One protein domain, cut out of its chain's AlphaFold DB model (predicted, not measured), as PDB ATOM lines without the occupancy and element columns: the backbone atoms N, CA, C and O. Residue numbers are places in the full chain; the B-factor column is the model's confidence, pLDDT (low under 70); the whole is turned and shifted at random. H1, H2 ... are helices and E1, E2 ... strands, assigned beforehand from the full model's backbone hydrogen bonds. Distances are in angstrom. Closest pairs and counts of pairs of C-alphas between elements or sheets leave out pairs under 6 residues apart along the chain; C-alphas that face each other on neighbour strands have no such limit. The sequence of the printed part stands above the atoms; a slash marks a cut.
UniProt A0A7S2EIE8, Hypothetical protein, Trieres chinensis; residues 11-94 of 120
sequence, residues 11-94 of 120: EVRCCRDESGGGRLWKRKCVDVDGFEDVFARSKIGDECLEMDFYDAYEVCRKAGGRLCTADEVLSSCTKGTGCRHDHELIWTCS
ATOM      1  N   GLU A  11      30.106  34.430 114.884       96.56
ATOM      2  CA  GLU A  11      28.691  34.178 114.724       96.56
ATOM      3  C   GLU A  11      27.863  34.782 115.869       96.56
ATOM      4  O   GLU A  11      28.254  34.808 117.040       96.56
ATOM      5  N   VAL A  12      26.673  35.286 115.536       96.69
ATOM      6  CA  VAL A  12      25.832  36.011 116.493       96.69
ATOM      7  C   VAL A  12      24.680  35.150 116.983       96.69
ATOM      8  O   VAL A  12      23.898  34.562 116.224       96.69
ATOM      9  N   ARG A  13      24.508  35.137 118.303       97.00
ATOM     10  CA  ARG A  13      23.314  34.613 118.955       97.00
ATOM     11  C   ARG A  13      22.867  35.578 120.039       97.00
ATOM     12  O   ARG A  13      23.641  35.935 120.918       97.00
ATOM     13  N   CYS A  14      21.596  35.954 119.980       95.88
ATOM     14  CA  CYS A  14      21.007  36.846 120.962       95.88
ATOM     15  C   CYS A  14      20.224  36.046 122.001       95.88
ATOM     16  O   CYS A  14      19.540  35.070 121.659       95.88
ATOM     17  N   CYS A  15      20.296  36.500 123.246       95.00
ATOM     18  CA  CYS A  15      19.556  36.000 124.394       95.00
ATOM     19  C   CYS A  15      18.697  37.111 125.010       95.00
ATOM     20  O   CYS A  15      18.884  38.293 124.719       95.00
ATOM     21  N   ARG A  16      17.713  36.740 125.826       92.00
ATOM     22  CA  ARG A  16      16.917  37.659 126.646       92.00
ATOM     23  C   ARG A  16      16.269  36.903 127.803       92.00
ATOM     24  O   ARG A  16      15.937  35.727 127.644       92.00
ATOM     25  N   ASP A  17      16.027  37.621 128.891       86.75
ATOM     26  CA  ASP A  17      15.521  37.065 130.152       86.75
ATOM     27  C   ASP A  17      13.981  37.063 130.204       86.75
ATOM     28  O   ASP A  17      13.337  36.093 130.590       86.75
ATOM     29  N   GLU A  18      13.337  38.126 129.715       78.56
ATOM     30  CA  GLU A  18      11.875  38.237 129.766       78.56
ATOM     31  C   GLU A  18      11.183  37.584 128.563       78.56
ATOM     32  O   GLU A  18      11.632  37.717 127.421       78.56
ATOM     33  N   SER A  19       9.997  37.003 128.761       67.44
ATOM     34  CA  SER A  19       9.165  36.496 127.665       67.44
ATOM     35  C   SER A  19       8.579  37.640 126.819       67.44
ATOM     36  O   SER A  19       7.521  38.189 127.129       67.44
ATOM     37  N   GLY A  20       9.252  38.005 125.728       60.28
ATOM     38  CA  GLY A  20       8.748  38.934 124.711       60.28
ATOM     39  C   GLY A  20       8.188  38.174 123.516       60.28
ATOM     40  O   GLY A  20       8.875  37.342 122.926       60.28
ATOM     41  N   GLY A  21       6.925  38.431 123.174       55.53
ATOM     42  CA  GLY A  21       6.153  37.637 122.218       55.53
ATOM     43  C   GLY A  21       6.814  37.439 120.848       55.53
ATOM     44  O   GLY A  21       7.170  38.390 120.158       55.53
ATOM     45  N   GLY A  22       6.891  36.178 120.415       64.00
ATOM     46  CA  GLY A  22       7.202  35.802 119.037       64.00
ATOM     47  C   GLY A  22       7.762  34.384 118.923       64.00
ATOM     48  O   GLY A  22       8.632  33.994 119.691       64.00
ATOM     49  N   ARG A  23       7.328  33.622 117.908       68.94
ATOM     50  CA  ARG A  23       7.806  32.246 117.609       68.94
ATOM     51  C   ARG A  23       9.315  32.134 117.315       68.94
ATOM     52  O   ARG A  23       9.815  31.035 117.101       68.94
ATOM     53  N   LEU A  24      10.014  33.262 117.239       84.38
ATOM     54  CA  LEU A  24      11.405  33.356 116.809       84.38
ATOM     55  C   LEU A  24      12.390  33.214 117.979       84.38
ATOM     56  O   LEU A  24      13.523  32.791 117.763       84.38
ATOM     57  N   TRP A  25      11.951  33.529 119.198       92.00
ATOM     58  CA  TRP A  25      12.714  33.347 120.428       92.00
ATOM     59  C   TRP A  25      12.383  31.980 121.028       92.00
ATOM     60  O   TRP A  25      11.230  31.703 121.361       92.00
ATOM     61  N   LYS A  26      13.375  31.091 121.130       92.44
ATOM     62  CA  LYS A  26      13.164  29.752 121.694       92.44
ATOM     63  C   LYS A  26      13.437  29.800 123.190       92.44
ATOM     64  O   LYS A  26      14.558  30.114 123.571       92.44
ATOM     65  N   ARG A  27      12.436  29.456 124.006       92.50
ATOM     66  CA  ARG A  27      12.582  29.277 125.459       92.50
ATOM     67  C   ARG A  27      13.507  28.094 125.756       92.50
ATOM     68  O   ARG A  27      13.403  27.051 125.099       92.50
ATOM     69  N   LYS A  28      14.419  28.266 126.705       92.38
ATOM     70  CA  LYS A  28      15.515  27.358 127.049       92.38
ATOM     71  C   LYS A  28      15.755  27.371 128.554       92.38
ATOM     72  O   LYS A  28      15.326  28.288 129.238       92.38
ATOM     73  N   CYS A  29      16.417  26.315 129.026       90.19
ATOM     74  CA  CYS A  29      16.771  26.111 130.431       90.19
ATOM     75  C   CYS A  29      15.603  26.146 131.428       90.19
ATOM     76  O   CYS A  29      15.795  26.384 132.607       90.19
ATOM     77  N   VAL A  30      14.419  25.756 130.944       85.81
ATOM     78  CA  VAL A  30      13.166  25.637 131.710       85.81
ATOM     79  C   VAL A  30      13.261  24.695 132.908       85.81
ATOM     80  O   VAL A  30      12.582  24.905 133.908       85.81
ATOM     81  N   ASP A  31      14.083  23.657 132.789       82.44
ATOM     82  CA  ASP A  31      14.204  22.573 133.767       82.44
ATOM     83  C   ASP A  31      15.657  22.431 134.255       82.44
ATOM     84  O   ASP A  31      16.121  21.327 134.544       82.44
ATOM     85  N   VAL A  32      16.416  23.534 134.265       82.50
ATOM     86  CA  VAL A  32      17.790  23.560 134.781       82.50
ATOM     87  C   VAL A  32      17.774  24.172 136.176       82.50
ATOM     88  O   VAL A  32      17.512  25.361 136.343       82.50
ATOM     89  N   ASP A  33      18.056  23.350 137.186       81.31
ATOM     90  CA  ASP A  33      18.106  23.793 138.579       81.31
ATOM     91  C   ASP A  33      19.117  24.936 138.758       81.31
ATOM     92  O   ASP A  33      20.292  24.811 138.407       81.31
ATOM     93  N   GLY A  34      18.657  26.046 139.341       78.88
ATOM     94  CA  GLY A  34      19.488  27.223 139.601       78.88
ATOM     95  C   GLY A  34      19.723  28.129 138.390       78.88
ATOM     96  O   GLY A  34      20.552  29.032 138.488       78.88
ATOM     97  N   PHE A  35      19.008  27.917 137.282       80.56
ATOM     98  CA  PHE A  35      19.074  28.767 136.097       80.56
ATOM     99  C   PHE A  35      17.705  29.380 135.795       80.56
ATOM    100  O   PHE A  35      16.686  28.691 135.844       80.56
ATOM    101  N   GLU A  36      17.671  30.676 135.495       85.19
ATOM    102  CA  GLU A  36      16.438  31.317 135.040       85.19
ATOM    103  C   GLU A  36      16.122  30.929 133.588       85.19
ATOM    104  O   GLU A  36      16.989  30.500 132.823       85.19
ATOM    105  N   ASP A  37      14.855  31.066 133.198       89.25
ATOM    106  CA  ASP A  37      14.458  30.867 131.809       89.25
ATOM    107  C   ASP A  37      15.216  31.831 130.896       89.25
ATOM    108  O   ASP A  37      15.176  33.045 131.081       89.25
ATOM    109  N   VAL A  38      15.798  31.294 129.827       91.69
ATOM    110  CA  VAL A  38      16.459  32.102 128.800       91.69
ATOM    111  C   VAL A  38      15.770  31.903 127.470       91.69
ATOM    112  O   VAL A  38      15.381  30.796 127.091       91.69
ATOM    113  N   PHE A  39      15.625  32.978 126.712       94.12
ATOM    114  CA  PHE A  39      15.107  32.919 125.359       94.12
ATOM    115  C   PHE A  39      16.221  33.240 124.376       94.12
ATOM    116  O   PHE A  39      16.738  34.350 124.364       94.12
ATOM    117  N   ALA A  40      16.552  32.287 123.507       94.75
ATOM    118  CA  ALA A  40      17.663  32.421 122.570       94.75
ATOM    119  C   ALA A  40      17.204  32.388 121.105       94.75
ATOM    120  O   ALA A  40      16.232  31.710 120.740       94.75
ATOM    121  N   ARG A  41      17.928  33.108 120.241       94.50
ATOM    122  CA  ARG A  41      17.650  33.219 118.802       94.50
ATOM    123  C   ARG A  41      18.939  33.464 118.009       94.50
ATOM    124  O   ARG A  41      19.688  34.379 118.319       94.50
ATOM    125  N   SER A  42      19.154  32.684 116.945       95.56
ATOM    126  CA  SER A  42      20.299  32.859 116.021       95.56
ATOM    127  C   SER A  42      19.961  33.567 114.711       95.56
ATOM    128  O   SER A  42      20.863  33.970 113.997       95.56
ATOM    129  N   LYS A  43      18.676  33.696 114.355       95.06
ATOM    130  CA  LYS A  43      18.274  34.362 113.109       95.06
ATOM    131  C   LYS A  43      17.768  35.764 113.365       95.06
ATOM    132  O   LYS A  43      16.640  35.855 113.831       95.06
ATOM    133  N   ILE A  44      18.470  36.832 113.025       93.25
ATOM    134  CA  ILE A  44      17.951  38.203 113.176       93.25
ATOM    135  C   ILE A  44      17.506  38.706 111.801       93.25
ATOM    136  O   ILE A  44      18.247  38.595 110.840       93.25
ATOM    137  N   GLY A  45      16.251  39.155 111.671       89.50
ATOM    138  CA  GLY A  45      15.698  39.521 110.354       89.50
ATOM    139  C   GLY A  45      15.696  38.382 109.316       89.50
ATOM    140  O   GLY A  45      15.794  38.657 108.132       89.50
ATOM    141  N   ASP A  46      15.594  37.122 109.763       89.81
ATOM    142  CA  ASP A  46      15.749  35.876 108.979       89.81
ATOM    143  C   ASP A  46      17.177  35.515 108.525       89.81
ATOM    144  O   ASP A  46      17.379  34.427 107.970       89.81
ATOM    145  N   GLU A  47      18.173  36.323 108.878       94.69
ATOM    146  CA  GLU A  47      19.583  36.114 108.540       94.69
ATOM    147  C   GLU A  47      20.373  35.468 109.684       94.69
ATOM    148  O   GLU A  47      20.090  35.696 110.860       94.69
ATOM    149  N   CYS A  48      21.364  34.650 109.325       96.38
ATOM    150  CA  CYS A  48      22.390  34.148 110.236       96.38
ATOM    151  C   CYS A  48      23.578  35.099 110.133       96.38
ATOM    152  O   CYS A  48      24.135  35.235 109.045       96.38
ATOM    153  N   LEU A  49      23.894  35.794 111.222       96.62
ATOM    154  CA  LEU A  49      24.835  36.904 111.186       96.62
ATOM    155  C   LEU A  49      26.211  36.488 111.707       96.62
ATOM    156  O   LEU A  49      26.309  35.751 112.685       96.62
ATOM    157  N   GLU A  50      27.240  37.033 111.070       96.44
ATOM    158  CA  GLU A  50      28.645  36.954 111.459       96.44
ATOM    159  C   GLU A  50      29.193  38.384 111.392       96.44
ATOM    160  O   GLU A  50      29.067  39.044 110.358       96.44
ATOM    161  N   MET A  51      29.692  38.907 112.509       96.50
ATOM    162  CA  MET A  51      30.145  40.299 112.608       96.50
ATOM    163  C   MET A  51      31.130  40.486 113.761       96.50
ATOM    164  O   MET A  51      31.386  39.554 114.526       96.50
ATOM    165  N   ASP A  52      31.692  41.686 113.875       95.25
ATOM    166  CA  ASP A  52      32.528  42.060 115.011       95.25
ATOM    167  C   ASP A  52      31.717  42.171 116.315       95.25
ATOM    168  O   ASP A  52      30.481  42.132 116.319       95.25
ATOM    169  N   PHE A  53      32.417  42.269 117.447       92.44
ATOM    170  CA  PHE A  53      31.773  42.264 118.762       92.44
ATOM    171  C   PHE A  53      30.793  43.431 118.944       92.44
ATOM    172  O   PHE A  53      29.716  43.254 119.517       92.44
ATOM    173  N   TYR A  54      31.159  44.624 118.470       92.88
ATOM    174  CA  TYR A  54      30.375  45.832 118.701       92.88
ATOM    175  C   TYR A  54      29.078  45.812 117.890       92.88
ATOM    176  O   TYR A  54      28.000  46.084 118.429       92.88
ATOM    177  N   ASP A  55      29.157  45.418 116.621       95.62
ATOM    178  CA  ASP A  55      27.973  45.247 115.785       95.62
ATOM    179  C   ASP A  55      27.075  44.124 116.333       95.62
ATOM    180  O   ASP A  55      25.848  44.279 116.373       95.62
ATOM    181  N   ALA A  56      27.660  43.025 116.835       96.38
ATOM    182  CA  ALA A  56      26.911  41.914 117.433       96.38
ATOM    183  C   ALA A  56      26.162  42.349 118.700       96.38
ATOM    184  O   ALA A  56      24.985  42.019 118.889       96.38
ATOM    185  N   TYR A  57      26.824  43.132 119.551       94.56
ATOM    186  CA  TYR A  57      26.229  43.733 120.738       94.56
ATOM    187  C   TYR A  57      25.014  44.596 120.367       94.56
ATOM    188  O   TYR A  57      23.898  44.382 120.855       94.56
ATOM    189  N   GLU A  58      25.195  45.521 119.425       95.56
ATOM    190  CA  GLU A  58      24.147  46.448 119.008       95.56
ATOM    191  C   GLU A  58      22.990  45.758 118.275       95.56
ATOM    192  O   GLU A  58      21.826  46.133 118.467       95.56
ATOM    193  N   VAL A  59      23.255  44.734 117.455       96.44
ATOM    194  CA  VAL A  59      22.188  44.014 116.746       96.44
ATOM    195  C   VAL A  59      21.288  43.256 117.721       96.44
ATOM    196  O   VAL A  59      20.064  43.272 117.561       96.44
ATOM    197  N   CYS A  60      21.856  42.652 118.771       95.44
ATOM    198  CA  CYS A  60      21.069  41.954 119.780       95.44
ATOM    199  C   CYS A  60      20.217  42.909 120.619       95.44
ATOM    200  O   CYS A  60      19.040  42.619 120.858       95.44
ATOM    201  N   ARG A  61      20.749  44.087 120.967       93.12
ATOM    202  CA  ARG A  61      19.979  45.149 121.635       93.12
ATOM    203  C   ARG A  61      18.828  45.656 120.778       93.12
ATOM    204  O   ARG A  61      17.689  45.713 121.241       93.12
ATOM    205  N   LYS A  62      19.082  45.940 119.497       93.94
ATOM    206  CA  LYS A  62      18.044  46.360 118.536       93.94
ATOM    207  C   LYS A  62      16.988  45.279 118.304       93.94
ATOM    208  O   LYS A  62      15.829  45.604 118.057       93.94
ATOM    209  N   ALA A  63      17.358  44.003 118.422       92.69
ATOM    210  CA  ALA A  63      16.428  42.878 118.369       92.69
ATOM    211  C   ALA A  63      15.580  42.710 119.650       92.69
ATOM    212  O   ALA A  63      14.715  41.828 119.690       92.69
ATOM    213  N   GLY A  64      15.793  43.541 120.677       91.69
ATOM    214  CA  GLY A  64      15.081  43.475 121.954       91.69
ATOM    215  C   GLY A  64      15.600  42.371 122.877       91.69
ATOM    216  O   GLY A  64      14.802  41.729 123.564       91.69
ATOM    217  N   GLY A  65      16.907  42.114 122.838       92.62
ATOM    218  CA  GLY A  65      17.624  41.223 123.745       92.62
ATOM    219  C   GLY A  65      19.030  41.747 124.039       92.62
ATOM    220  O   GLY A  65      19.268  42.951 124.016       92.62
ATOM    221  N   ARG A  66      19.956  40.831 124.296       94.94
ATOM    222  CA  ARG A  66      21.380  41.058 124.561       94.94
ATOM    223  C   ARG A  66      22.205  39.950 123.912       94.94
ATOM    224  O   ARG A  66      21.640  38.965 123.423       94.94
ATOM    225  N   LEU A  67      23.525  40.094 123.887       96.06
ATOM    226  CA  LEU A  67      24.375  38.927 123.662       96.06
ATOM    227  C   LEU A  67      24.143  37.912 124.789       96.06
ATOM    228  O   LEU A  67      23.767  38.263 125.910       96.06
ATOM    229  N   CYS A  68      24.303  36.637 124.462       95.56
ATOM    230  CA  CYS A  68      24.234  35.589 125.470       95.56
ATOM    231  C   CYS A  68      25.437  35.683 126.416       95.56
ATOM    232  O   CYS A  68      26.530  36.044 125.982       95.56
ATOM    233  N   THR A  69      25.266  35.326 127.682       93.56
ATOM    234  CA  THR A  69      26.400  35.188 128.600       93.56
ATOM    235  C   THR A  69      27.173  33.910 128.278       93.56
ATOM    236  O   THR A  69      26.637  32.971 127.675       93.56
ATOM    237  N   ALA A  70      28.440  33.844 128.688       91.44
ATOM    238  CA  ALA A  70      29.228  32.622 128.546       91.44
ATOM    239  C   ALA A  70      28.551  31.437 129.264       91.44
ATOM    240  O   ALA A  70      28.427  30.357 128.683       91.44
ATOM    241  N   ASP A  71      28.012  31.664 130.463       89.88
ATOM    242  CA  ASP A  71      27.308  30.649 131.255       89.88
ATOM    243  C   ASP A  71      26.068  30.088 130.550       89.88
ATOM    244  O   ASP A  71      25.850  28.873 130.561       89.88
ATOM    245  N   GLU A  72      25.277  30.929 129.878       93.06
ATOM    246  CA  GLU A  72      24.132  30.476 129.077       93.06
ATOM    247  C   GLU A  72      24.573  29.543 127.944       93.06
ATOM    248  O   GLU A  72      23.925  28.532 127.651       93.06
ATOM    249  N   VAL A  73      25.681  29.877 127.281       93.62
ATOM    250  CA  VAL A  73      26.216  29.095 126.162       93.62
ATOM    251  C   VAL A  73      26.794  27.769 126.653       93.62
ATOM    252  O   VAL A  73      26.453  26.713 126.103       93.62
ATOM    253  N   LEU A  74      27.601  27.803 127.715       90.62
ATOM    254  CA  LEU A  74      28.224  26.628 128.327       90.62
ATOM    255  C   LEU A  74      27.179  25.674 128.920       90.62
ATOM    256  O   LEU A  74      27.269  24.460 128.726       90.62
ATOM    257  N   SER A  75      26.111  26.216 129.509       90.62
ATOM    258  CA  SER A  75      24.959  25.451 130.016       90.62
ATOM    259  C   SER A  75      24.038  24.931 128.907       90.62
ATOM    260  O   SER A  75      23.020  24.297 129.170       90.62
ATOM    261  N   SER A  76      24.388  25.154 127.633       92.00
ATOM    262  CA  SER A  76      23.590  24.759 126.465       92.00
ATOM    263  C   SER A  76      22.203  25.420 126.391       92.00
ATOM    264  O   SER A  76      21.357  24.990 125.598       92.00
ATOM    265  N   CYS A  77      21.993  26.521 127.119       93.31
ATOM    266  CA  CYS A  77      20.760  27.310 127.134       93.31
ATOM    267  C   CYS A  77      20.525  28.099 125.845       93.31
ATOM    268  O   CYS A  77      19.481  28.712 125.678       93.31
ATOM    269  N   THR A  78      21.453  28.074 124.891       94.38
ATOM    270  CA  THR A  78      21.330  28.843 123.644       94.38
ATOM    271  C   THR A  78      21.248  27.950 122.398       94.38
ATOM    272  O   THR A  78      20.936  28.423 121.298       94.38
ATOM    273  N   LYS A  79      21.465  26.635 122.566       94.31
ATOM    274  CA  LYS A  79      21.606  25.661 121.472       94.31
ATOM    275  C   LYS A  79      20.320  25.389 120.703       94.31
ATOM    276  O   LYS A  79      19.205  25.518 121.219       94.31
ATOM    277  N   GLY A  80      20.459  24.922 119.464       93.81
ATOM    278  CA  GLY A  80      19.339  24.473 118.638       93.81
ATOM    279  C   GLY A  80      18.399  25.610 118.237       93.81
ATOM    280  O   GLY A  80      17.195  25.402 118.054       93.81
ATOM    281  N   THR A  81      18.919  26.831 118.131       93.38
ATOM    282  CA  THR A  81      18.167  28.037 117.750       93.38
ATOM    283  C   THR A  81      18.211  28.321 116.249       93.38
ATOM    284  O   THR A  81      17.344  29.039 115.754       93.38
ATOM    285  N   GLY A  82      19.105  27.663 115.505       92.69
ATOM    286  CA  GLY A  82      19.249  27.767 114.050       92.69
ATOM    287  C   GLY A  82      20.711  27.958 113.643       92.69
ATOM    288  O   GLY A  82      21.598  27.842 114.479       92.69
ATOM    289  N   CYS A  83      20.941  28.234 112.357       94.19
ATOM    290  CA  CYS A  83      22.211  28.721 111.791       94.19
ATOM    291  C   CYS A  83      23.471  27.853 111.942       94.19
ATOM    292  O   CYS A  83      24.484  28.198 111.365       94.19
ATOM    293  N   ARG A  84      23.396  26.696 112.615       93.31
ATOM    294  CA  ARG A  84      24.517  25.756 112.838       93.31
ATOM    295  C   ARG A  84      25.666  26.284 113.714       93.31
ATOM    296  O   ARG A  84      26.581  25.514 113.974       93.31
ATOM    297  N   HIS A  85      25.498  27.452 114.337       92.69
ATOM    298  CA  HIS A  85      26.446  28.044 115.295       92.69
ATOM    299  C   HIS A  85      26.712  27.216 116.563       92.69
ATOM    300  O   HIS A  85      27.556  27.571 117.372       92.69
ATOM    301  N   ASP A  86      26.011  26.097 116.779       92.94
ATOM    302  CA  ASP A  86      26.260  25.212 117.929       92.94
ATOM    303  C   ASP A  86      27.647  24.538 117.894       92.94
ATOM    304  O   ASP A  86      28.050  23.928 118.885       92.94
ATOM    305  N   HIS A  87      28.344  24.621 116.757       89.75
ATOM    306  CA  HIS A  87      29.686  24.081 116.532       89.75
ATOM    307  C   HIS A  87      30.734  25.170 116.250       89.75
ATOM    308  O   HIS A  87      31.860  24.835 115.888       89.75
ATOM    309  N   GLU A  88      30.360  26.442 116.396       91.38
ATOM    310  CA  GLU A  88      31.172  27.620 116.070       91.38
ATOM    311  C   GLU A  88      31.384  28.477 117.331       91.38
ATOM    312  O   GLU A  88      30.755  28.240 118.371       91.38
ATOM    313  N   LEU A  89      32.300  29.447 117.261       91.06
ATOM    314  CA  LEU A  89      32.480  30.429 118.328       91.06
ATOM    315  C   LEU A  89      31.432  31.524 118.160       91.06
ATOM    316  O   LEU A  89      31.280  32.079 117.086       91.06
ATOM    317  N   ILE A  90      30.717  31.859 119.227       94.38
ATOM    318  CA  ILE A  90      29.770  32.973 119.198       94.38
ATOM    319  C   ILE A  90      30.224  34.078 120.130       94.38
ATOM    320  O   ILE A  90      30.873  33.817 121.146       94.38
ATOM    321  N   TRP A  91      29.825  35.305 119.817       95.75
ATOM    322  CA  TRP A  91      30.008  36.406 120.748       95.75
ATOM    323  C   TRP A  91      29.167  36.213 122.008       95.75
ATOM    324  O   TRP A  91      27.968  35.931 121.944       95.75
ATOM    325  N   THR A  92      29.810  36.405 123.157       94.50
ATOM    326  CA  THR A  92      29.173  36.383 124.473       94.50
ATOM    327  C   THR A  92      29.588  37.595 125.281       94.50
ATOM    328  O   THR A  92      30.750  37.993 125.208       94.50
ATOM    329  N   CYS A  93      28.676  38.140 126.080       93.06
ATOM    330  CA  CYS A  93      29.016  39.103 127.120       93.06
ATOM    331  C   CYS A  93      27.922  39.172 128.196       93.06
ATOM    332  O   CYS A  93      26.802  38.691 128.005       93.06
ATOM    333  N   SER A  94      28.277  39.775 129.321       91.50
ATOM    334  CA  SER A  94      27.485  39.956 130.531       91.50
ATOM    335  C   SER A  94      27.213  41.448 130.754       91.50
ATOM    336  O   SER A  94      28.120  42.275 130.672       91.50
TER     337      SER A  94
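What this domain is: This is residues 11 to 94 of the 120 residues of the protein "Hypothetical protein" of Trieres chinensis (UniProt A0A7S2EIE8). With little regular structure, this is a compact body mostly of loops around a small sheet, E1, E3, E2 in order, antiparallel, which helices H1 and H2 only graze. The printed part has 84 residues, 25 of them in three named strands and two named helices, E1 E2 E3 H1 H2 along the chain, class mixed. The radius of gyration of the C-alphas is 11.5 A; the spans are 33 by 26 by 22 A.

Where its parts are: E3, residues 38 to 41, is 10.1 A long; E1 is residues 14 to 16, from C-alpha 14 at (21.007, 36.846, 120.962), and E2 residues 26 to 28. H1, residues 53 to 62, is 14.3 A long; H2, residues 70 to 74, ends at (28.224, 26.628, 128.327).

How they stand to each other: Inner strand E3 is antiparallel to E1 (N 14 and O 41, 3.0 A) and, as a hairpin, to E2 (N 28 and O 38, 2.7 A). H1 grazes the sheet with residues 56 to 61; its closest C-alphas with E1 are Cys 60 and Cys 14, 5.2 A. H2 grazes it with residues 72 to 73; its closest C-alphas with E3 are Glu 72 and Val 38, 7.8 A. H1 and H2 are apart. In both helices every O i to N i+4 pair is within hydrogen-bond range.

The domain as a whole: The C-alphas of Asp 33 and Asp 52 are farthest apart, 33.1 A. The printed part has no cut; E3 to H1 is a long link. Residues 75 to 94 hold no named element. Residues 19 to 23 have pLDDT under 70.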